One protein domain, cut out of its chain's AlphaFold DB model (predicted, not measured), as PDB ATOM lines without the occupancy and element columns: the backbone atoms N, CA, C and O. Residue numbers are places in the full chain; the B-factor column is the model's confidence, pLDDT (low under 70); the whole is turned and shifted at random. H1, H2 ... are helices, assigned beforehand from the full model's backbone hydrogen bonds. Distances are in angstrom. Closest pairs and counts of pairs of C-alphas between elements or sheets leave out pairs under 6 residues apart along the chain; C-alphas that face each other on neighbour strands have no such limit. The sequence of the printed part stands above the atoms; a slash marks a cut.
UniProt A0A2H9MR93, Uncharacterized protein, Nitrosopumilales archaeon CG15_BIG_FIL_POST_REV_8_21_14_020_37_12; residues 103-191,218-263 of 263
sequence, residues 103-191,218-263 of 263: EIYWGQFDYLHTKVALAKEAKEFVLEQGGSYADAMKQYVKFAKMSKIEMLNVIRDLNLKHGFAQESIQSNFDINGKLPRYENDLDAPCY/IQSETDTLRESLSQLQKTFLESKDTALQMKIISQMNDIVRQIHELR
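Overview. This is residues 103 to 191 and 218 to 263 of the 263 residues of an uncharacterized protein of Nitrosopumilales archaeon CG15_BIG_FIL_POST_REV_8_21_14_020_37_12 (UniProt A0A2H9MR93). Two helical hairpins, H1 with H2 and H5 with H6, make two layers crossed at a wide angle; H3 lies in the layer of H1 and H2, near the first residue of H1, and crosses H5. Beyond H3 come the short H4 and a long stretch with no named element, whose residues 181 to 187 stick out freely and make one end of the long axis. The printed part has 135 residues with six named helices, H1 to H6 in chain order, and no named strand; its class is all helix. It is only just loose, close to compact, with a radius of gyration of the C-alphas of 17.5 A, and only just elongated, spanning 64 by 33 by 19 A.

Along the chain. Find C-alpha 103 at (-14.676, -28.757, 9.256); from there H1, residues 103 to 128, runs 36.8 A to C-alpha 128 at (0.835, -7.302, -16.355). Next come H2, residues 133 to 144, 16.0 A long, and H3, residues 148 to 161, 19.8 A long. H4 is residues 167 to 170, 5.0 A long. After the cut, H5, residues 221 to 238, runs 26.2 A, and H6, residues 242 to 261, runs 28.7 A to C-alpha 261 at (-25.885, -29.921, -22.541).

Arrangement. Look first at the C-alphas of Ala 119 and Tyr 140, 4.4 A apart, the closest of the hairpin H1 and H2, which run opposite ways at a shallow tilt of 23 degrees. Residues 104 to 108 of H1 touch H3 at a steep tilt of 45 degrees, closest at C-alphas 104 and 158, 5.8 A. H4 is close to H3 but not clearly touching, with C-alphas 160 and 167 6.7 A apart. H3 touches H5 at a steep tilt of 66 degrees, closest at C-alphas 153 and 230, 6.6 A. H5 and H6 form a hairpin at a shallow tilt of 18 degrees, closest at C-alphas 236 and 245, 5.5 A. H6 is the hub, touching four helices; it only just touches H2, with 3 pairs of C-alphas within 8 A, about perpendicular at 74 degrees, closest at C-alphas 143 and 249, 6.9 A. H2 and H5 are apart. In H1, H2, H3, H5 and H6 every O i to N i+4 pair is within hydrogen-bond range; H4 is too short for such a pair.

Size, cuts and confidence. The C-alphas farthest apart are those of Gly 130 and Leu 186, 64.2 A. Residues 192 to 217 are not printed; C-alphas 191 and 218 are 17.6 A apart across this cut. The links printed whole are tight. The mean pLDDT of the printed part is 87.5, and residues 185 to 189, 191, 218 to 220 and 263 are under 70.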
ATOM      1  N   GLU A 103     -15.511 -28.283  10.363       92.50
ATOM      2  CA  GLU A 103     -14.676 -28.757   9.256       92.50
ATOM      3  C   GLU A 103     -15.363 -28.625   7.888       92.50
ATOM      4  O   GLU A 103     -14.719 -28.277   6.900       92.50
ATOM      5  N   ILE A 104     -16.689 -28.812   7.820       93.44
ATOM      6  CA  ILE A 104     -17.441 -28.575   6.580       93.44
ATOM      7  C   ILE A 104     -17.397 -27.089   6.219       93.44
ATOM      8  O   ILE A 104     -17.146 -26.744   5.065       93.44
ATOM      9  N   TYR A 105     -17.643 -26.203   7.185       94.75
ATOM     10  CA  TYR A 105     -17.639 -24.761   6.932       94.75
ATOM     11  C   TYR A 105     -16.254 -24.263   6.515       94.75
ATOM     12  O   TYR A 105     -16.147 -23.503   5.553       94.75
ATOM     13  N   TRP A 106     -15.198 -24.724   7.186       95.75
ATOM     14  CA  TRP A 106     -13.825 -24.401   6.808       95.75
ATOM     15  C   TRP A 106     -13.463 -24.950   5.432       95.75
ATOM     16  O   TRP A 106     -12.939 -24.202   4.617       95.75
ATOM     17  N   GLY A 107     -13.855 -26.184   5.109       94.44
ATOM     18  CA  GLY A 107     -13.658 -26.737   3.769       94.44
ATOM     19  C   GLY A 107     -14.355 -25.927   2.669       94.44
ATOM     20  O   GLY A 107     -13.778 -25.702   1.605       94.44
ATOM     21  N   GLN A 108     -15.572 -25.432   2.923       94.88
ATOM     22  CA  GLN A 108     -16.273 -24.534   1.993       94.88
ATOM     23  C   GLN A 108     -15.543 -23.195   1.841       94.88
ATOM     24  O   GLN A 108     -15.391 -22.695   0.724       94.88
ATOM     25  N   PHE A 109     -15.088 -22.615   2.954       95.56
ATOM     26  CA  PHE A 109     -14.334 -21.368   2.946       95.56
ATOM     27  C   PHE A 109     -13.023 -21.506   2.182       95.56
ATOM     28  O   PHE A 109     -12.758 -20.690   1.304       95.56
ATOM     29  N   ASP A 110     -12.238 -22.544   2.457       94.56
ATOM     30  CA  ASP A 110     -10.940 -22.774   1.825       94.56
ATOM     31  C   ASP A 110     -11.083 -22.963   0.313       94.56
ATOM     32  O   ASP A 110     -10.316 -22.389  -0.469       94.56
ATOM     33  N   TYR A 111     -12.116 -23.692  -0.115       94.50
ATOM     34  CA  TYR A 111     -12.424 -23.858  -1.531       94.50
ATOM     35  C   TYR A 111     -12.731 -22.513  -2.210       94.50
ATOM     36  O   TYR A 111     -12.139 -22.171  -3.240       94.50
ATOM     37  N   LEU A 112     -13.623 -21.711  -1.617       94.12
ATOM     38  CA  LEU A 112     -13.986 -20.394  -2.148       94.12
ATOM     39  C   LEU A 112     -12.807 -19.418  -2.124       94.12
ATOM     40  O   LEU A 112     -12.590 -18.686  -3.091       94.12
ATOM     41  N   HIS A 113     -12.032 -19.423  -1.043       93.94
ATOM     42  CA  HIS A 113     -10.845 -18.597  -0.886       93.94
ATOM     43  C   HIS A 113      -9.825 -18.893  -1.988       93.94
ATOM     44  O   HIS A 113      -9.362 -17.964  -2.650       93.94
ATOM     45  N   THR A 114      -9.559 -20.173  -2.256       92.31
ATOM     46  CA  THR A 114      -8.655 -20.608  -3.330       92.31
ATOM     47  C   THR A 114      -9.150 -20.136  -4.699       92.31
ATOM     48  O   THR A 114      -8.379 -19.561  -5.467       92.31
ATOM     49  N   LYS A 115     -10.450 -20.273  -5.009       94.06
ATOM     50  CA  LYS A 115     -10.998 -19.767  -6.284       94.06
ATOM     51  C   LYS A 115     -10.861 -18.254  -6.432       94.06
ATOM     52  O   LYS A 115     -10.521 -17.776  -7.513       94.06
ATOM     53  N   VAL A 116     -11.113 -17.495  -5.367       94.81
ATOM     54  CA  VAL A 116     -10.961 -16.033  -5.387       94.81
ATOM     55  C   VAL A 116      -9.494 -15.633  -5.543       94.81
ATOM     56  O   VAL A 116      -9.212 -14.698  -6.290       94.81
ATOM     57  N   ALA A 117      -8.562 -16.328  -4.888       94.00
ATOM     58  CA  ALA A 117      -7.129 -16.089  -5.046       94.00
ATOM     59  C   ALA A 117      -6.690 -16.286  -6.506       94.00
ATOM     60  O   ALA A 117      -6.143 -15.366  -7.110       94.00
ATOM     61  N   LEU A 118      -7.062 -17.412  -7.118       93.44
ATOM     62  CA  LEU A 118      -6.755 -17.697  -8.525       93.44
ATOM     63  C   LEU A 118      -7.418 -16.710  -9.490       93.44
ATOM     64  O   LEU A 118      -6.841 -16.343 -10.509       93.44
ATOM     65  N   ALA A 119      -8.629 -16.247  -9.177       94.31
ATOM     66  CA  ALA A 119      -9.291 -15.216  -9.966       94.31
ATOM     67  C   ALA A 119      -8.543 -13.879  -9.935       94.31
ATOM     68  O   ALA A 119      -8.464 -13.203 -10.963       94.31
ATOM     69  N   LYS A 120      -7.994 -13.494  -8.774       95.44
ATOM     70  CA  LYS A 120      -7.139 -12.305  -8.650       95.44
ATOM     71  C   LYS A 120      -5.858 -12.471  -9.454       95.44
ATOM     72  O   LYS A 120      -5.542 -11.590 -10.242       95.44
ATOM     73  N   GLU A 121      -5.208 -13.619  -9.346       94.12
ATOM     74  CA  GLU A 121      -3.963 -13.907 -10.060       94.12
ATOM     75  C   GLU A 121      -4.165 -13.916 -11.586       94.12
ATOM     76  O   GLU A 121      -3.414 -13.291 -12.327       94.12
ATOM     77  N   ALA A 122      -5.258 -14.511 -12.077       91.88
ATOM     78  CA  ALA A 122      -5.607 -14.473 -13.500       91.88
ATOM     79  C   ALA A 122      -5.916 -13.050 -14.001       91.88
ATOM     80  O   ALA A 122      -5.633 -12.715 -15.153       91.88
ATOM     81  N   LYS A 123      -6.513 -12.207 -13.151       95.62
ATOM     82  CA  LYS A 123      -6.746 -10.791 -13.452       95.62
ATOM     83  C   LYS A 123      -5.425 -10.029 -13.525       95.62
ATOM     84  O   LYS A 123      -5.218  -9.285 -14.480       95.62
ATOM     85  N   GLU A 124      -4.562 -10.203 -12.531       95.56
ATOM     86  CA  GLU A 124      -3.244  -9.566 -12.446       95.56
ATOM     87  C   GLU A 124      -2.378  -9.946 -13.644       95.56
ATOM     88  O   GLU A 124      -1.872  -9.053 -14.318       95.56
ATOM     89  N   PHE A 125      -2.356 -11.226 -14.021       93.50
ATOM     90  CA  PHE A 125      -1.652 -11.696 -15.211       93.50
ATOM     91  C   PHE A 125      -2.055 -10.932 -16.483       93.50
ATOM     92  O   PHE A 125      -1.198 -10.503 -17.250       93.50
ATOM     93  N   VAL A 126      -3.354 -10.704 -16.721       93.06
ATOM     94  CA  VAL A 126      -3.801  -9.934 -17.899       93.06
ATOM     95  C   VAL A 126      -3.338  -8.479 -17.833       93.06
ATOM     96  O   VAL A 126      -2.951  -7.920 -18.859       93.06
ATOM     97  N   LEU A 127      -3.369  -7.865 -16.650       94.75
ATOM     98  CA  LEU A 127      -2.932  -6.479 -16.463       94.75
ATOM     99  C   LEU A 127      -1.419  -6.332 -16.677       94.75
ATOM    100  O   LEU A 127      -0.989  -5.388 -17.336       94.75
ATOM    101  N   GLU A 128      -0.623  -7.278 -16.181       95.06
ATOM    102  CA  GLU A 128       0.835  -7.302 -16.355       95.06
ATOM    103  C   GLU A 128       1.251  -7.473 -17.819       95.06
ATOM    104  O   GLU A 128       2.235  -6.879 -18.258       95.06
ATOM    105  N   GLN A 129       0.469  -8.216 -18.605       94.06
ATOM    106  CA  GLN A 129       0.677  -8.370 -20.050       94.06
ATOM    107  C   GLN A 129       0.179  -7.161 -20.871       94.06
ATOM    108  O   GLN A 129       0.167  -7.209 -22.101       94.06
ATOM    109  N   GLY A 130      -0.249  -6.073 -20.219       94.12
ATOM    110  CA  GLY A 130      -0.745  -4.861 -20.881       94.12
ATOM    111  C   GLY A 130      -2.175  -4.973 -21.420       94.12
ATOM    112  O   GLY A 130      -2.583  -4.165 -22.254       94.12
ATOM    113  N   GLY A 131      -2.939  -5.971 -20.970       94.19
ATOM    114  CA  GLY A 131      -4.343  -6.143 -21.330       94.19
ATOM    115  C   GLY A 131      -5.254  -5.075 -20.720       94.19
ATOM    116  O   GLY A 131      -4.906  -4.382 -19.762       94.19
ATOM    117  N   SER A 132      -6.465  -4.944 -21.269       97.06
ATOM    118  CA  SER A 132      -7.439  -3.982 -20.751       97.06
ATOM    119  C   SER A 132      -8.024  -4.436 -19.407       97.06
ATOM    120  O   SER A 132      -8.126  -5.630 -19.112       97.06
ATOM    121  N   TYR A 133      -8.502  -3.483 -18.601       96.06
ATOM    122  CA  TYR A 133      -9.222  -3.804 -17.363       96.06
ATOM    123  C   TYR A 133     -10.459  -4.684 -17.617       96.06
ATOM    124  O   TYR A 133     -10.774  -5.556 -16.807       96.06
ATOM    125  N   ALA A 134     -11.148  -4.486 -18.747       97.44
ATOM    126  CA  ALA A 134     -12.310  -5.286 -19.121       97.44
ATOM    127  C   ALA A 134     -11.930  -6.757 -19.361       97.44
ATOM    128  O   ALA A 134     -12.605  -7.657 -18.855       97.44
ATOM    129  N   ASP A 135     -10.818  -7.006 -20.057       94.62
ATOM    130  CA  ASP A 135     -10.305  -8.359 -20.294       94.62
ATOM    131  C   ASP A 135      -9.841  -9.022 -18.995       94.62
ATOM    132  O   ASP A 135     -10.157 -10.188 -18.737       94.62
ATOM    133  N   ALA A 136      -9.161  -8.263 -18.135       95.44
ATOM    134  CA  ALA A 136      -8.723  -8.736 -16.828       95.44
ATOM    135  C   ALA A 136      -9.918  -9.120 -15.939       95.44
ATOM    136  O   ALA A 136      -9.933 -10.183 -15.314       95.44
ATOM    137  N   MET A 137     -10.970  -8.297 -15.927       97.12
ATOM    138  CA  MET A 137     -12.190  -8.587 -15.174       97.12
ATOM    139  C   MET A 137     -12.950  -9.791 -15.744       97.12
ATOM    140  O   MET A 137     -13.514 -10.582 -14.987       97.12
ATOM    141  N   LYS A 138     -12.927  -9.990 -17.066       96.25
ATOM    142  CA  LYS A 138     -13.489 -11.193 -17.694       96.25
ATOM    143  C   LYS A 138     -12.788 -12.460 -17.201       96.25
ATOM    144  O   LYS A 138     -13.471 -13.443 -16.913       96.25
ATOM    145  N   GLN A 139     -11.459 -12.437 -17.057       92.62
ATOM    146  CA  GLN A 139     -10.729 -13.560 -16.457       92.62
ATOM    147  C   GLN A 139     -11.076 -13.731 -14.981       92.62
ATOM    148  O   GLN A 139     -11.416 -14.841 -14.578       92.62
ATOM    149  N   TYR A 140     -11.113 -12.648 -14.200       95.88
ATOM    150  CA  TYR A 140     -11.535 -12.711 -12.798       95.88
ATOM    151  C   TYR A 140     -12.873 -13.445 -12.644       95.88
ATOM    152  O   TYR A 140     -12.970 -14.439 -11.929       95.88
ATOM    153  N   VAL A 141     -13.904 -13.008 -13.373       95.06
ATOM    154  CA  VAL A 141     -15.239 -13.623 -13.317       95.06
ATOM    155  C   VAL A 141     -15.195 -15.082 -13.770       95.06
ATOM    156  O   VAL A 141     -15.842 -15.933 -13.160       95.06
ATOM    157  N   LYS A 142     -14.414 -15.403 -14.808       91.94
ATOM    158  CA  LYS A 142     -14.267 -16.775 -15.313       91.94
ATOM    159  C   LYS A 142     -13.734 -17.739 -14.248       91.94
ATOM    160  O   LYS A 142     -14.216 -18.868 -14.196       91.94
ATOM    161  N   PHE A 143     -12.764 -17.319 -13.438       92.06
ATOM    162  CA  PHE A 143     -12.157 -18.166 -12.406       92.06
ATOM    163  C   PHE A 143     -12.897 -18.096 -11.064       92.06
ATOM    164  O   PHE A 143     -12.967 -19.101 -10.360       92.06
ATOM    165  N   ALA A 144     -13.518 -16.958 -10.738       93.38
ATOM    166  CA  ALA A 144     -14.284 -16.780  -9.505       93.38
ATOM    167  C   ALA A 144     -15.658 -17.464  -9.544       93.38
ATOM    168  O   ALA A 144     -16.187 -17.833  -8.495       93.38
ATOM    169  N   LYS A 145     -16.267 -17.625 -10.729       92.31
ATOM    170  CA  LYS A 145     -17.599 -18.235 -10.842       92.31
ATOM    171  C   LYS A 145     -17.589 -19.675 -10.327       92.31
ATOM    172  O   LYS A 145     -16.667 -20.440 -10.605       92.31
ATOM    173  N   MET A 146     -18.662 -20.054  -9.649       90.50
ATOM    174  CA  MET A 146     -18.935 -21.419  -9.214       90.50
ATOM    175  C   MET A 146     -20.334 -21.791  -9.685       90.50
ATOM    176  O   MET A 146     -21.291 -21.051  -9.449       90.50
ATOM    177  N   SER A 147     -20.456 -22.914 -10.388       90.94
ATOM    178  CA  SER A 147     -21.774 -23.390 -10.814       90.94
ATOM    179  C   SER A 147     -22.525 -24.059  -9.660       90.94
ATOM    180  O   SER A 147     -21.922 -24.519  -8.690       90.94
ATOM    181  N   LYS A 148     -23.852 -24.186  -9.783       89.94
ATOM    182  CA  LYS A 148     -24.653 -24.937  -8.805       89.94
ATOM    183  C   LYS A 148     -24.189 -26.394  -8.685       89.94
ATOM    184  O   LYS A 148     -24.142 -26.916  -7.581       89.94
ATOM    185  N   ILE A 149     -23.858 -27.040  -9.805       89.69
ATOM    186  CA  ILE A 149     -23.421 -28.446  -9.833       89.69
ATOM    187  C   ILE A 149     -22.079 -28.593  -9.110       89.69
ATOM    188  O   ILE A 149     -21.926 -29.458  -8.256       89.69
ATOM    189  N   GLU A 150     -21.135 -27.699  -9.404       91.25
ATOM    190  CA  GLU A 150     -19.842 -27.640  -8.721       91.25
ATOM    191  C   GLU A 150     -20.024 -27.458  -7.208       91.25
ATOM    192  O   GLU A 150     -19.467 -28.235  -6.439       91.25
ATOM    193  N   MET A 151     -20.864 -26.503  -6.787       92.62
ATOM    194  CA  MET A 151     -21.190 -26.255  -5.379       92.62
ATOM    195  C   MET A 151     -21.781 -27.494  -4.692       92.62
ATOM    196  O   MET A 151     -21.365 -27.844  -3.591       92.62
ATOM    197  N   LEU A 152     -22.743 -28.165  -5.331       90.69
ATOM    198  CA  LEU A 152     -23.359 -29.377  -4.787       90.69
ATOM    199  C   LEU A 152     -22.345 -30.513  -4.630       90.69
ATOM    200  O   LEU A 152     -22.396 -31.218  -3.625       90.69
ATOM    201  N   ASN A 153     -21.415 -30.671  -5.576       90.38
ATOM    202  CA  ASN A 153     -20.357 -31.675  -5.463       90.38
ATOM    203  C   ASN A 153     -19.367 -31.334  -4.344       90.38
ATOM    204  O   ASN A 153     -19.102 -32.202  -3.523       90.38
ATOM    205  N   VAL A 154     -18.940 -30.072  -4.203       93.25
ATOM    206  CA  VAL A 154     -18.093 -29.655  -3.065       93.25
ATOM    207  C   VAL A 154     -18.779 -29.971  -1.734       93.25
ATOM    208  O   VAL A 154     -18.167 -30.540  -0.834       93.25
ATOM    209  N   ILE A 155     -20.068 -29.643  -1.603       91.81
ATOM    210  CA  ILE A 155     -20.835 -29.939  -0.387       91.81
ATOM    211  C   ILE A 155     -20.926 -31.450  -0.163       91.81
ATOM    212  O   ILE A 155     -20.690 -31.905   0.957       91.81
ATOM    213  N   ARG A 156     -21.254 -32.236  -1.195       90.44
ATOM    214  CA  ARG A 156     -21.302 -33.701  -1.108       90.44
ATOM    215  C   ARG A 156     -19.969 -34.255  -0.614       90.44
ATOM    216  O   ARG A 156     -19.962 -35.014   0.351       90.44
ATOM    217  N   ASP A 157     -18.867 -33.856  -1.231       91.81
ATOM    218  CA  ASP A 157     -17.541 -34.402  -0.952       91.81
ATOM    219  C   ASP A 157     -17.081 -34.046   0.466       91.81
ATOM    220  O   ASP A 157     -16.533 -34.896   1.163       91.81
ATOM    221  N   LEU A 158     -17.386 -32.836   0.947       93.50
ATOM    222  CA  LEU A 158     -17.145 -32.451   2.341       93.50
ATOM    223  C   LEU A 158     -17.987 -33.278   3.319       93.50
ATOM    224  O   LEU A 158     -17.472 -33.739   4.336       93.50
ATOM    225  N   ASN A 159     -19.265 -33.512   3.012       91.19
ATOM    226  CA  ASN A 159     -20.115 -34.352   3.857       91.19
ATOM    227  C   ASN A 159     -19.625 -35.806   3.897       91.19
ATOM    228  O   ASN A 159     -19.618 -36.406   4.968       91.19
ATOM    229  N   LEU A 160     -19.179 -36.363   2.768       90.06
ATOM    230  CA  LEU A 160     -18.580 -37.700   2.715       90.06
ATOM    231  C   LEU A 160     -17.266 -37.748   3.503       90.06
ATOM    232  O   LEU A 160     -17.099 -38.595   4.378       90.06
ATOM    233  N   LYS A 161     -16.356 -36.798   3.248       91.12
ATOM    234  CA  LYS A 161     -15.037 -36.708   3.890       91.12
ATOM    235  C   LYS A 161     -15.124 -36.644   5.413       91.12
ATOM    236  O   LYS A 161     -14.292 -37.238   6.092       91.12
ATOM    237  N   HIS A 162     -16.109 -35.924   5.942       91.12
ATOM    238  CA  HIS A 162     -16.274 -35.721   7.380       91.12
ATOM    239  C   HIS A 162     -17.339 -36.636   8.016       91.12
ATOM    240  O   HIS A 162     -17.678 -36.452   9.181       91.12
ATOM    241  N   GLY A 163     -17.848 -37.638   7.286       86.81
ATOM    242  CA  GLY A 163     -18.740 -38.670   7.833       86.81
ATOM    243  C   GLY A 163     -20.191 -38.233   8.074       86.81
ATOM    244  O   GLY A 163     -20.928 -38.919   8.777       86.81
ATOM    245  N   PHE A 164     -20.621 -37.119   7.482       86.00
ATOM    246  CA  PHE A 164     -22.001 -36.616   7.542       86.00
ATOM    247  C   PHE A 164     -22.914 -37.209   6.471       86.00
ATOM    248  O   PHE A 164     -24.131 -37.031   6.514       86.00
ATOM    249  N   ALA A 165     -22.339 -37.913   5.499       86.50
ATOM    250  CA  ALA A 165     -23.082 -38.619   4.476       86.50
ATOM    251  C   ALA A 165     -22.431 -39.963   4.154       86.50
ATOM    252  O   ALA A 165     -21.226 -40.145   4.312       86.50
ATOM    253  N   GLN A 166     -23.248 -40.890   3.658       82.88
ATOM    254  CA  GLN A 166     -22.786 -42.152   3.093       82.88
ATOM    255  C   GLN A 166     -22.829 -42.069   1.572       82.88
ATOM    256  O   GLN A 166     -23.794 -41.556   0.999       82.88
ATOM    257  N   GLU A 167     -21.802 -42.608   0.922       81.81
ATOM    258  CA  GLU A 167     -21.679 -42.612  -0.537       81.81
ATOM    259  C   GLU A 167     -22.874 -43.297  -1.206       81.81
ATOM    260  O   GLU A 167     -23.470 -42.738  -2.123       81.81
ATOM    261  N   SER A 168     -23.309 -44.433  -0.652       79.75
ATOM    262  CA  SER A 168     -24.476 -45.204  -1.104       79.75
ATOM    263  C   SER A 168     -25.794 -44.428  -1.065       79.75
ATOM    264  O   SER A 168     -26.714 -44.738  -1.817       79.75
ATOM    265  N   ILE A 169     -25.911 -43.435  -0.178       78.06
ATOM    266  CA  ILE A 169     -27.086 -42.564  -0.085       78.06
ATOM    267  C   ILE A 169     -26.928 -41.392  -1.057       78.06
ATOM    268  O   ILE A 169     -27.866 -41.062  -1.783       78.06
ATOM    269  N   GLN A 170     -25.737 -40.791  -1.108       79.12
ATOM    270  CA  GLN A 170     -25.434 -39.640  -1.963       79.12
ATOM    271  C   GLN A 170     -25.487 -39.965  -3.460       79.12
ATOM    272  O   GLN A 170     -25.827 -39.092  -4.262       79.12
ATOM    273  N   SER A 171     -25.216 -41.216  -3.839       78.75
ATOM    274  CA  SER A 171     -25.337 -41.700  -5.216       78.75
ATOM    275  C   SER A 171     -26.774 -41.697  -5.741       78.75
ATOM    276  O   SER A 171     -26.972 -41.752  -6.949       78.75
ATOM    277  N   ASN A 172     -27.784 -41.612  -4.867       77.88
ATOM    278  CA  ASN A 172     -29.190 -41.587  -5.288       77.88
ATOM    279  C   ASN A 172     -29.669 -40.199  -5.721       77.88
ATOM    280  O   ASN A 172     -30.753 -40.079  -6.281       77.88
ATOM    281  N   PHE A 173     -28.907 -39.142  -5.440       80.56
ATOM    282  CA  PHE A 173     -29.266 -37.794  -5.862       80.56
ATOM    283  C   PHE A 173     -28.767 -37.531  -7.276       80.56
ATOM    284  O   PHE A 173     -27.593 -37.758  -7.580       80.56
ATOM    285  N   ASP A 174     -29.635 -36.962  -8.106       76.94
ATOM    286  CA  ASP A 174     -29.278 -36.446  -9.418       76.94
ATOM    287  C   ASP A 174     -28.280 -35.272  -9.316       76.94
ATOM    288  O   ASP A 174     -27.969 -34.732  -8.247       76.94
ATOM    289  N   ILE A 175     -27.807 -34.811 -10.469       75.50
ATOM    290  CA  ILE A 175     -26.895 -33.665 -10.612       75.50
ATOM    291  C   ILE A 175     -27.446 -32.325 -10.073       75.50
ATOM    292  O   ILE A 175     -26.697 -31.359  -9.941       75.50
ATOM    293  N   ASN A 176     -28.746 -32.222  -9.777       79.12
ATOM    294  CA  ASN A 176     -29.360 -31.055  -9.132       79.12
ATOM    295  C   ASN A 176     -29.521 -31.213  -7.617       79.12
ATOM    296  O   ASN A 176     -30.049 -30.284  -6.990       79.12
ATOM    297  N   GLY A 177     -29.116 -32.351  -7.051       78.44
ATOM    298  CA  GLY A 177     -29.369 -32.698  -5.657       78.44
ATOM    299  C   GLY A 177     -30.814 -33.128  -5.405       78.44
ATOM    300  O   GLY A 177     -31.332 -32.896  -4.315       78.44
ATOM    301  N   LYS A 178     -31.500 -33.695  -6.403       80.94
ATOM    302  CA  LYS A 178     -32.873 -34.199  -6.284       80.94
ATOM    303  C   LYS A 178     -32.888 -35.720  -6.325       80.94
ATOM    304  O   LYS A 178     -32.163 -36.330  -7.098       80.94
ATOM    305  N   LEU A 179     -33.762 -36.321  -5.529       77.31
ATOM    306  CA  LEU A 179     -34.066 -37.742  -5.657       77.31
ATOM    307  C   LEU A 179     -34.926 -37.989  -6.911       77.31
ATOM    308  O   LEU A 179     -35.699 -37.099  -7.297       77.31
ATOM    309  N   PRO A 180     -34.827 -39.183  -7.526       76.00
ATOM    310  CA  PRO A 180     -35.758 -39.623  -8.551       76.00
ATOM    311  C   PRO A 180     -37.196 -39.466  -8.061       76.00
ATOM    312  O   PRO A 180     -37.517 -39.778  -6.912       76.00
ATOM    313  N   ARG A 181     -38.057 -38.942  -8.933       72.12
ATOM    314  CA  ARG A 181     -39.490 -38.848  -8.659       72.12
ATOM    315  C   ARG A 181     -40.156 -40.126  -9.136       72.12
ATOM    316  O   ARG A 181     -39.902 -40.559 -10.257       72.12
ATOM    317  N   TYR A 182     -41.008 -40.682  -8.291       73.50
ATOM    318  CA  TYR A 182     -41.830 -41.842  -8.600       73.50
ATOM    319  C   TYR A 182     -43.284 -41.381  -8.688       73.50
ATOM    320  O   TYR A 182     -43.706 -40.523  -7.916       73.50
ATOM    321  N   GLU A 183     -44.025 -41.910  -9.660       73.81
ATOM    322  CA  GLU A 183     -45.451 -41.597  -9.866       73.81
ATOM    323  C   GLU A 183     -46.321 -42.112  -8.705       73.81
ATOM    324  O   GLU A 183     -47.397 -41.577  -8.453       73.81
ATOM    325  N   ASN A 184     -45.852 -43.130  -7.972       72.75
ATOM    326  CA  ASN A 184     -46.489 -43.606  -6.751       72.75
ATOM    327  C   ASN A 184     -45.455 -43.836  -5.628       72.75
ATOM    328  O   ASN A 184     -44.275 -44.089  -5.882       72.75
ATOM    329  N   ASP A 185     -45.927 -43.799  -4.380       65.69
ATOM    330  CA  ASP A 185     -45.100 -44.013  -3.183       65.69
ATOM    331  C   ASP A 185     -44.707 -45.489  -2.962       65.69
ATOM    332  O   ASP A 185     -43.824 -45.781  -2.159       65.69
ATOM    333  N   LEU A 186     -45.354 -46.432  -3.657       67.38
ATOM    334  CA  LEU A 186     -45.089 -47.876  -3.551       67.38
ATOM    335  C   LEU A 186     -43.845 -48.307  -4.344       67.38
ATOM    336  O   LEU A 186     -43.185 -49.277  -3.970       67.38
ATOM    337  N   ASP A 187     -43.527 -47.582  -5.413       68.44
ATOM    338  CA  ASP A 187     -42.399 -47.804  -6.317       68.44
ATOM    339  C   ASP A 187     -41.167 -46.993  -5.894       68.44
ATOM    340  O   ASP A 187     -40.060 -47.244  -6.376       68.44
ATOM    341  N   ALA A 188     -41.341 -46.039  -4.972       68.06
ATOM    342  CA  ALA A 188     -40.248 -45.278  -4.389       68.06
ATOM    343  C   ALA A 188     -39.405 -46.181  -3.460       68.06
ATOM    344  O   ALA A 188     -39.899 -46.662  -2.436       68.06
ATOM    345  N   PRO A 189     -38.116 -46.424  -3.764       67.19
ATOM    346  CA  PRO A 189     -37.250 -47.187  -2.879       67.19
ATOM    347  C   PRO A 189     -36.990 -46.386  -1.596       67.19
ATOM    348  O   PRO A 189     -36.760 -45.177  -1.644       67.19
ATOM    349  N   CYS A 190     -36.977 -47.056  -0.436       70.00
ATOM    350  CA  CYS A 190     -36.493 -46.400   0.775       70.00
ATOM    351  C   CYS A 190     -34.966 -46.267   0.718       70.00
ATOM    352  O   CYS A 190     -34.231 -47.251   0.829       70.00
ATOM    353  N   TYR A 191     -34.491 -45.032   0.600       66.44
ATOM    354  CA  TYR A 191     -33.075 -44.701   0.677       66.44
ATOM    355  C   TYR A 191     -32.611 -44.725   2.140       66.44
ATOM    356  O   TYR A 191     -32.878 -43.795   2.896       66.44
ATOM    357  N   ILE A 218     -29.750 -46.602 -15.239       41.12
ATOM    358  CA  ILE A 218     -28.737 -46.543 -16.280       41.12
ATOM    359  C   ILE A 218     -27.660 -45.645 -15.693       41.12
ATOM    360  O   ILE A 218     -27.947 -44.494 -15.378       41.12
ATOM    361  N   GLN A 219     -26.458 -46.188 -15.504       50.81
ATOM    362  CA  GLN A 219     -25.282 -45.388 -15.198       50.81
ATOM    363  C   GLN A 219     -25.141 -44.397 -16.350       50.81
ATOM    364  O   GLN A 219     -24.849 -44.773 -17.487       50.81
ATOM    365  N   SER A 220     -25.537 -43.164 -16.082       67.12
ATOM    366  CA  SER A 220     -25.717 -42.158 -17.109       67.12
ATOM    367  C   SER A 220     -24.355 -41.572 -17.454       67.12
ATOM    368  O   SER A 220     -23.453 -41.518 -16.617       67.12
ATOM    369  N   GLU A 221     -24.197 -41.068 -18.674       73.81
ATOM    370  CA  GLU A 221     -23.029 -40.262 -19.054       73.81
ATOM    371  C   GLU A 221     -22.806 -39.087 -18.076       73.81
ATOM    372  O   GLU A 221     -21.687 -38.629 -17.871       73.81
ATOM    373  N   THR A 222     -23.854 -38.648 -17.369       76.25
ATOM    374  CA  THR A 222     -23.738 -37.625 -16.325       76.25
ATOM    375  C   THR A 222     -23.083 -38.116 -15.029       76.25
ATOM    376  O   THR A 222     -22.446 -37.314 -14.343       76.25
ATOM    377  N   ASP A 223     -23.155 -39.413 -14.707       78.44
ATOM    378  CA  ASP A 223     -22.531 -39.982 -13.504       78.44
ATOM    379  C   ASP A 223     -21.007 -40.051 -13.647       78.44
ATOM    380  O   ASP A 223     -20.272 -39.700 -12.722       78.44
ATOM    381  N   THR A 224     -20.513 -40.419 -14.832       84.94
ATOM    382  CA  THR A 224     -19.070 -40.447 -15.128       84.94
ATOM    383  C   THR A 224     -18.471 -39.037 -15.156       84.94
ATOM    384  O   THR A 224     -17.374 -38.810 -14.635       84.94
ATOM    385  N   LEU A 225     -19.209 -38.062 -15.696       88.38
ATOM    386  CA  LEU A 225     -18.833 -36.647 -15.659       88.38
ATOM    387  C   LEU A 225     -18.813 -36.097 -14.227       88.38
ATOM    388  O   LEU A 225     -17.915 -35.332 -13.872       88.38
ATOM    389  N   ARG A 226     -19.758 -36.509 -13.375       84.50
ATOM    390  CA  ARG A 226     -19.790 -36.118 -11.961       84.50
ATOM    391  C   ARG A 226     -18.593 -36.663 -11.188       84.50
ATOM    392  O   ARG A 226     -18.005 -35.925 -10.399       84.50
ATOM    393  N   GLU A 227     -18.220 -37.913 -11.431       88.19
ATOM    394  CA  GLU A 227     -17.043 -38.511 -10.800       88.19
ATOM    395  C   GLU A 227     -15.752 -37.827 -11.260       88.19
ATOM    396  O   GLU A 227     -14.892 -37.479 -10.453       88.19
ATOM    397  N   SER A 228     -15.664 -37.504 -12.551       92.38
ATOM    398  CA  SER A 228     -14.545 -36.728 -13.091       92.38
ATOM    399  C   SER A 228     -14.447 -35.341 -12.442       92.38
ATOM    400  O   SER A 228     -13.355 -34.893 -12.092       92.38
ATOM    401  N   LEU A 229     -15.585 -34.666 -12.235       91.50
ATOM    402  CA  LEU A 229     -15.642 -33.371 -11.555       91.50
ATOM    403  C   LEU A 229     -15.191 -33.474 -10.088       91.50
ATOM    404  O   LEU A 229     -14.406 -32.638  -9.648       91.50
ATOM    405  N   SER A 230     -15.629 -34.515  -9.378       91.00
ATOM    406  CA  SER A 230     -15.203 -34.851  -8.007       91.00
ATOM    407  C   SER A 230     -13.682 -35.017  -7.913       91.00
ATOM    408  O   SER A 230     -12.996 -34.374  -7.116       91.00
ATOM    409  N   GLN A 231     -13.113 -35.820  -8.814       93.19
ATOM    410  CA  GLN A 231     -11.679 -36.083  -8.834       93.19
ATOM    411  C   GLN A 231     -10.865 -34.823  -9.156       93.19
ATOM    412  O   GLN A 231      -9.809 -34.588  -8.558       93.19
ATOM    413  N   LEU A 232     -11.354 -33.984 -10.072       94.38
ATOM    414  CA  LEU A 232     -10.740 -32.691 -10.364       94.38
ATOM    415  C   LEU A 232     -10.806 -31.744  -9.161       94.38
ATOM    416  O   LEU A 232      -9.809 -31.093  -8.872       94.38
ATOM    417  N   GLN A 233     -11.920 -31.701  -8.427       92.56
ATOM    418  CA  GLN A 233     -12.058 -30.901  -7.201       92.56
ATOM    419  C   GLN A 233     -11.061 -31.328  -6.123       92.56
ATOM    420  O   GLN A 233     -10.416 -30.484  -5.498       92.56
ATOM    421  N   LYS A 234     -10.881 -32.637  -5.943       91.44
ATOM    422  CA  LYS A 234      -9.873 -33.171  -5.027       91.44
ATOM    423  C   LYS A 234      -8.458 -32.781  -5.458       91.44
ATOM    424  O   LYS A 234      -7.704 -32.220  -4.669       91.44
ATOM    425  N   THR A 235      -8.131 -32.991  -6.732       93.06
ATOM    426  CA  THR A 235      -6.813 -32.649  -7.297       93.06
ATOM    427  C   THR A 235      -6.536 -31.146  -7.207       93.06
ATOM    428  O   THR A 235      -5.412 -30.728  -6.943       93.06
ATOM    429  N   PHE A 236      -7.566 -30.322  -7.397       93.00
ATOM    430  CA  PHE A 236      -7.498 -28.873  -7.262       93.00
ATOM    431  C   PHE A 236      -7.056 -28.451  -5.858       93.00
ATOM    432  O   PHE A 236      -6.138 -27.640  -5.732       93.00
ATOM    433  N   LEU A 237      -7.679 -29.023  -4.823       88.94
ATOM    434  CA  LEU A 237      -7.366 -28.721  -3.424       88.94
ATOM    435  C   LEU A 237      -6.000 -29.265  -2.985       88.94
ATOM    436  O   LEU A 237      -5.354 -28.675  -2.124       88.94
ATOM    437  N   GLU A 238      -5.558 -30.384  -3.556       91.88
ATOM    438  CA  GLU A 238      -4.270 -31.006  -3.227       91.88
ATOM    439  C   GLU A 238      -3.084 -30.361  -3.972       91.88
ATOM    440  O   GLU A 238      -1.942 -30.436  -3.511       91.88
ATOM    441  N   SER A 239      -3.337 -29.712  -5.113       91.75
ATOM    442  CA  SER A 239      -2.304 -29.053  -5.913       91.75
ATOM    443  C   SER A 239      -1.777 -27.782  -5.244       91.75
ATOM    444  O   SER A 239      -2.535 -26.971  -4.722       91.75
ATOM    445  N   LYS A 240      -0.461 -27.570  -5.341       90.81
ATOM    446  CA  LYS A 240       0.209 -26.302  -4.993       90.81
ATOM    447  C   LYS A 240       0.616 -25.483  -6.220       90.81
ATOM    448  O   LYS A 240       1.131 -24.382  -6.071       90.81
ATOM    449  N   ASP A 241       0.443 -26.042  -7.416       93.88
ATOM    450  CA  ASP A 241       0.760 -25.376  -8.676       93.88
ATOM    451  C   ASP A 241      -0.464 -24.596  -9.164       93.88
ATOM    452  O   ASP A 241      -1.471 -25.184  -9.577       93.88
ATOM    453  N   THR A 242      -0.351 -23.269  -9.130       89.44
ATOM    454  CA  THR A 242      -1.343 -22.321  -9.638       89.44
ATOM    455  C   THR A 242      -1.731 -22.600 -11.088       89.44
ATOM    456  O   THR A 242      -2.917 -22.594 -11.427       89.44
ATOM    457  N   ALA A 243      -0.760 -22.835 -11.975       90.69
ATOM    458  CA  ALA A 243      -1.033 -23.015 -13.399       90.69
ATOM    459  C   ALA A 243      -1.850 -24.293 -13.626       90.69
ATOM    460  O   ALA A 243      -2.814 -24.307 -14.403       90.69
ATOM    461  N   LEU A 244      -1.519 -25.351 -12.881       92.88
ATOM    462  CA  LEU A 244      -2.310 -26.574 -12.850       92.88
ATOM    463  C   LEU A 244      -3.715 -26.324 -12.282       92.88
ATOM    464  O   LEU A 244      -4.691 -26.772 -12.881       92.88
ATOM    465  N   GLN A 245      -3.850 -25.577 -11.186       92.00
ATOM    466  CA  GLN A 245      -5.154 -25.241 -10.600       92.00
ATOM    467  C   GLN A 245      -6.041 -24.439 -11.562       92.00
ATOM    468  O   GLN A 245      -7.227 -24.739 -11.704       92.00
ATOM    469  N   MET A 246      -5.479 -23.472 -12.290       91.56
ATOM    470  CA  MET A 246      -6.199 -22.729 -13.328       91.56
ATOM    471  C   MET A 246      -6.664 -23.648 -14.465       91.56
ATOM    472  O   MET A 246      -7.806 -23.542 -14.925       91.56
ATOM    473  N   LYS A 247      -5.810 -24.584 -14.899       94.00
ATOM    474  CA  LYS A 247      -6.179 -25.596 -15.899       94.00
ATOM    475  C   LYS A 247      -7.327 -26.474 -15.399       94.00
ATOM    476  O   LYS A 247      -8.296 -26.663 -16.134       94.00
ATOM    477  N   ILE A 248      -7.251 -26.941 -14.154       94.31
ATOM    478  CA  ILE A 248      -8.295 -27.755 -13.524       94.31
ATOM    479  C   ILE A 248      -9.617 -26.982 -13.457       94.31
ATOM    480  O   ILE A 248     -10.633 -27.510 -13.896       94.31
ATOM    481  N   ILE A 249      -9.627 -25.712 -13.029       91.88
ATOM    482  CA  ILE A 249     -10.851 -24.887 -13.030       91.88
ATOM    483  C   ILE A 249     -11.458 -24.787 -14.435       91.88
ATOM    484  O   ILE A 249     -12.682 -24.822 -14.588       91.88
ATOM    485  N   SER A 250     -10.635 -24.654 -15.479       92.25
ATOM    486  CA  SER A 250     -11.143 -24.652 -16.855       92.25
ATOM    487  C   SER A 250     -11.818 -25.979 -17.200       92.25
ATOM    488  O   SER A 250     -12.951 -25.970 -17.673       92.25
ATOM    489  N   GLN A 251     -11.171 -27.106 -16.891       94.62
ATOM    490  CA  GLN A 251     -11.723 -28.444 -17.126       94.62
ATOM    491  C   GLN A 251     -13.022 -28.675 -16.346       94.62
ATOM    492  O   GLN A 251     -13.994 -29.178 -16.901       94.62
ATOM    493  N   MET A 252     -13.076 -28.255 -15.082       93.44
ATOM    494  CA  MET A 252     -14.285 -28.333 -14.262       93.44
ATOM    495  C   MET A 252     -15.436 -27.542 -14.886       93.44
ATOM    496  O   MET A 252     -16.556 -28.040 -14.963       93.44
ATOM    497  N   ASN A 253     -15.164 -26.326 -15.369       92.19
ATOM    498  CA  ASN A 253     -16.161 -25.513 -16.063       92.19
ATOM    499  C   ASN A 253     -16.659 -26.176 -17.357       92.19
ATOM    500  O   ASN A 253     -17.848 -26.081 -17.661       92.19
ATOM    501  N   ASP A 254     -15.774 -26.836 -18.106       93.50
ATOM    502  CA  ASP A 254     -16.142 -27.560 -19.324       93.50
ATOM    503  C   ASP A 254     -17.005 -28.791 -19.012       93.50
ATOM    504  O   ASP A 254     -18.019 -28.995 -19.674       93.50
ATOM    505  N   ILE A 255     -16.671 -29.559 -17.971       92.44
ATOM    506  CA  ILE A 255     -17.487 -30.695 -17.515       92.44
ATOM    507  C   ILE A 255     -18.871 -30.221 -17.066       92.44
ATOM    508  O   ILE A 255     -19.883 -30.787 -17.465       92.44
ATOM    509  N   VAL A 256     -18.940 -29.148 -16.272       90.06
ATOM    510  CA  VAL A 256     -20.217 -28.548 -15.862       90.06
ATOM    511  C   VAL A 256     -21.051 -28.150 -17.081       90.06
ATOM    512  O   VAL A 256     -22.263 -28.357 -17.081       90.06
ATOM    513  N   ARG A 257     -20.419 -27.592 -18.122       90.38
ATOM    514  CA  ARG A 257     -21.109 -27.258 -19.373       90.38
ATOM    515  C   ARG A 257     -21.652 -28.512 -20.063       90.38
ATOM    516  O   ARG A 257     -22.829 -28.520 -20.397       90.38
ATOM    517  N   GLN A 258     -20.849 -29.565 -20.205       90.88
ATOM    518  CA  GLN A 258     -21.288 -30.831 -20.812       90.88
ATOM    519  C   GLN A 258     -22.477 -31.440 -20.058       90.88
ATOM    520  O   GLN A 258     -23.467 -31.830 -20.665       90.88
ATOM    521  N   ILE A 259     -22.439 -31.438 -18.721       86.19
ATOM    522  CA  ILE A 259     -23.560 -31.912 -17.896       86.19
ATOM    523  C   ILE A 259     -24.840 -31.095 -18.161       86.19
ATOM    524  O   ILE A 259     -25.945 -31.636 -18.097       86.19
ATOM    525  N   HIS A 260     -24.718 -29.794 -18.433       84.00
ATOM    526  CA  HIS A 260     -25.861 -28.959 -18.800       84.00
ATOM    527  C   HIS A 260     -26.395 -29.241 -20.206       84.00
ATOM    528  O   HIS A 260     -27.598 -29.111 -20.404       84.00
ATOM    529  N   GLU A 261     -25.528 -29.608 -21.149       86.38
ATOM    530  CA  GLU A 261     -25.885 -29.921 -22.541       86.38
ATOM    531  C   GLU A 261     -26.559 -31.296 -22.691       86.38
ATOM    532  O   GLU A 261     -27.337 -31.491 -23.616       86.38
ATOM    533  N   LEU A 262     -26.310 -32.231 -21.769       80.00
ATOM    534  CA  LEU A 262     -26.922 -33.570 -21.745       80.00
ATOM    535  C   LEU A 262     -28.357 -33.602 -21.163       80.00
ATOM    536  O   LEU A 262     -28.867 -34.679 -20.850       80.00
ATOM    537  N   ARG A 263     -29.000 -32.443 -20.978       63.91
ATOM    538  CA  ARG A 263     -30.387 -32.299 -20.493       63.91
ATOM    539  C   ARG A 263     -31.332 -31.867 -21.598       63.91
ATOM    540  O   ARG A 263     -32.495 -32.318 -21.531       63.91
TER     541      ARG A 263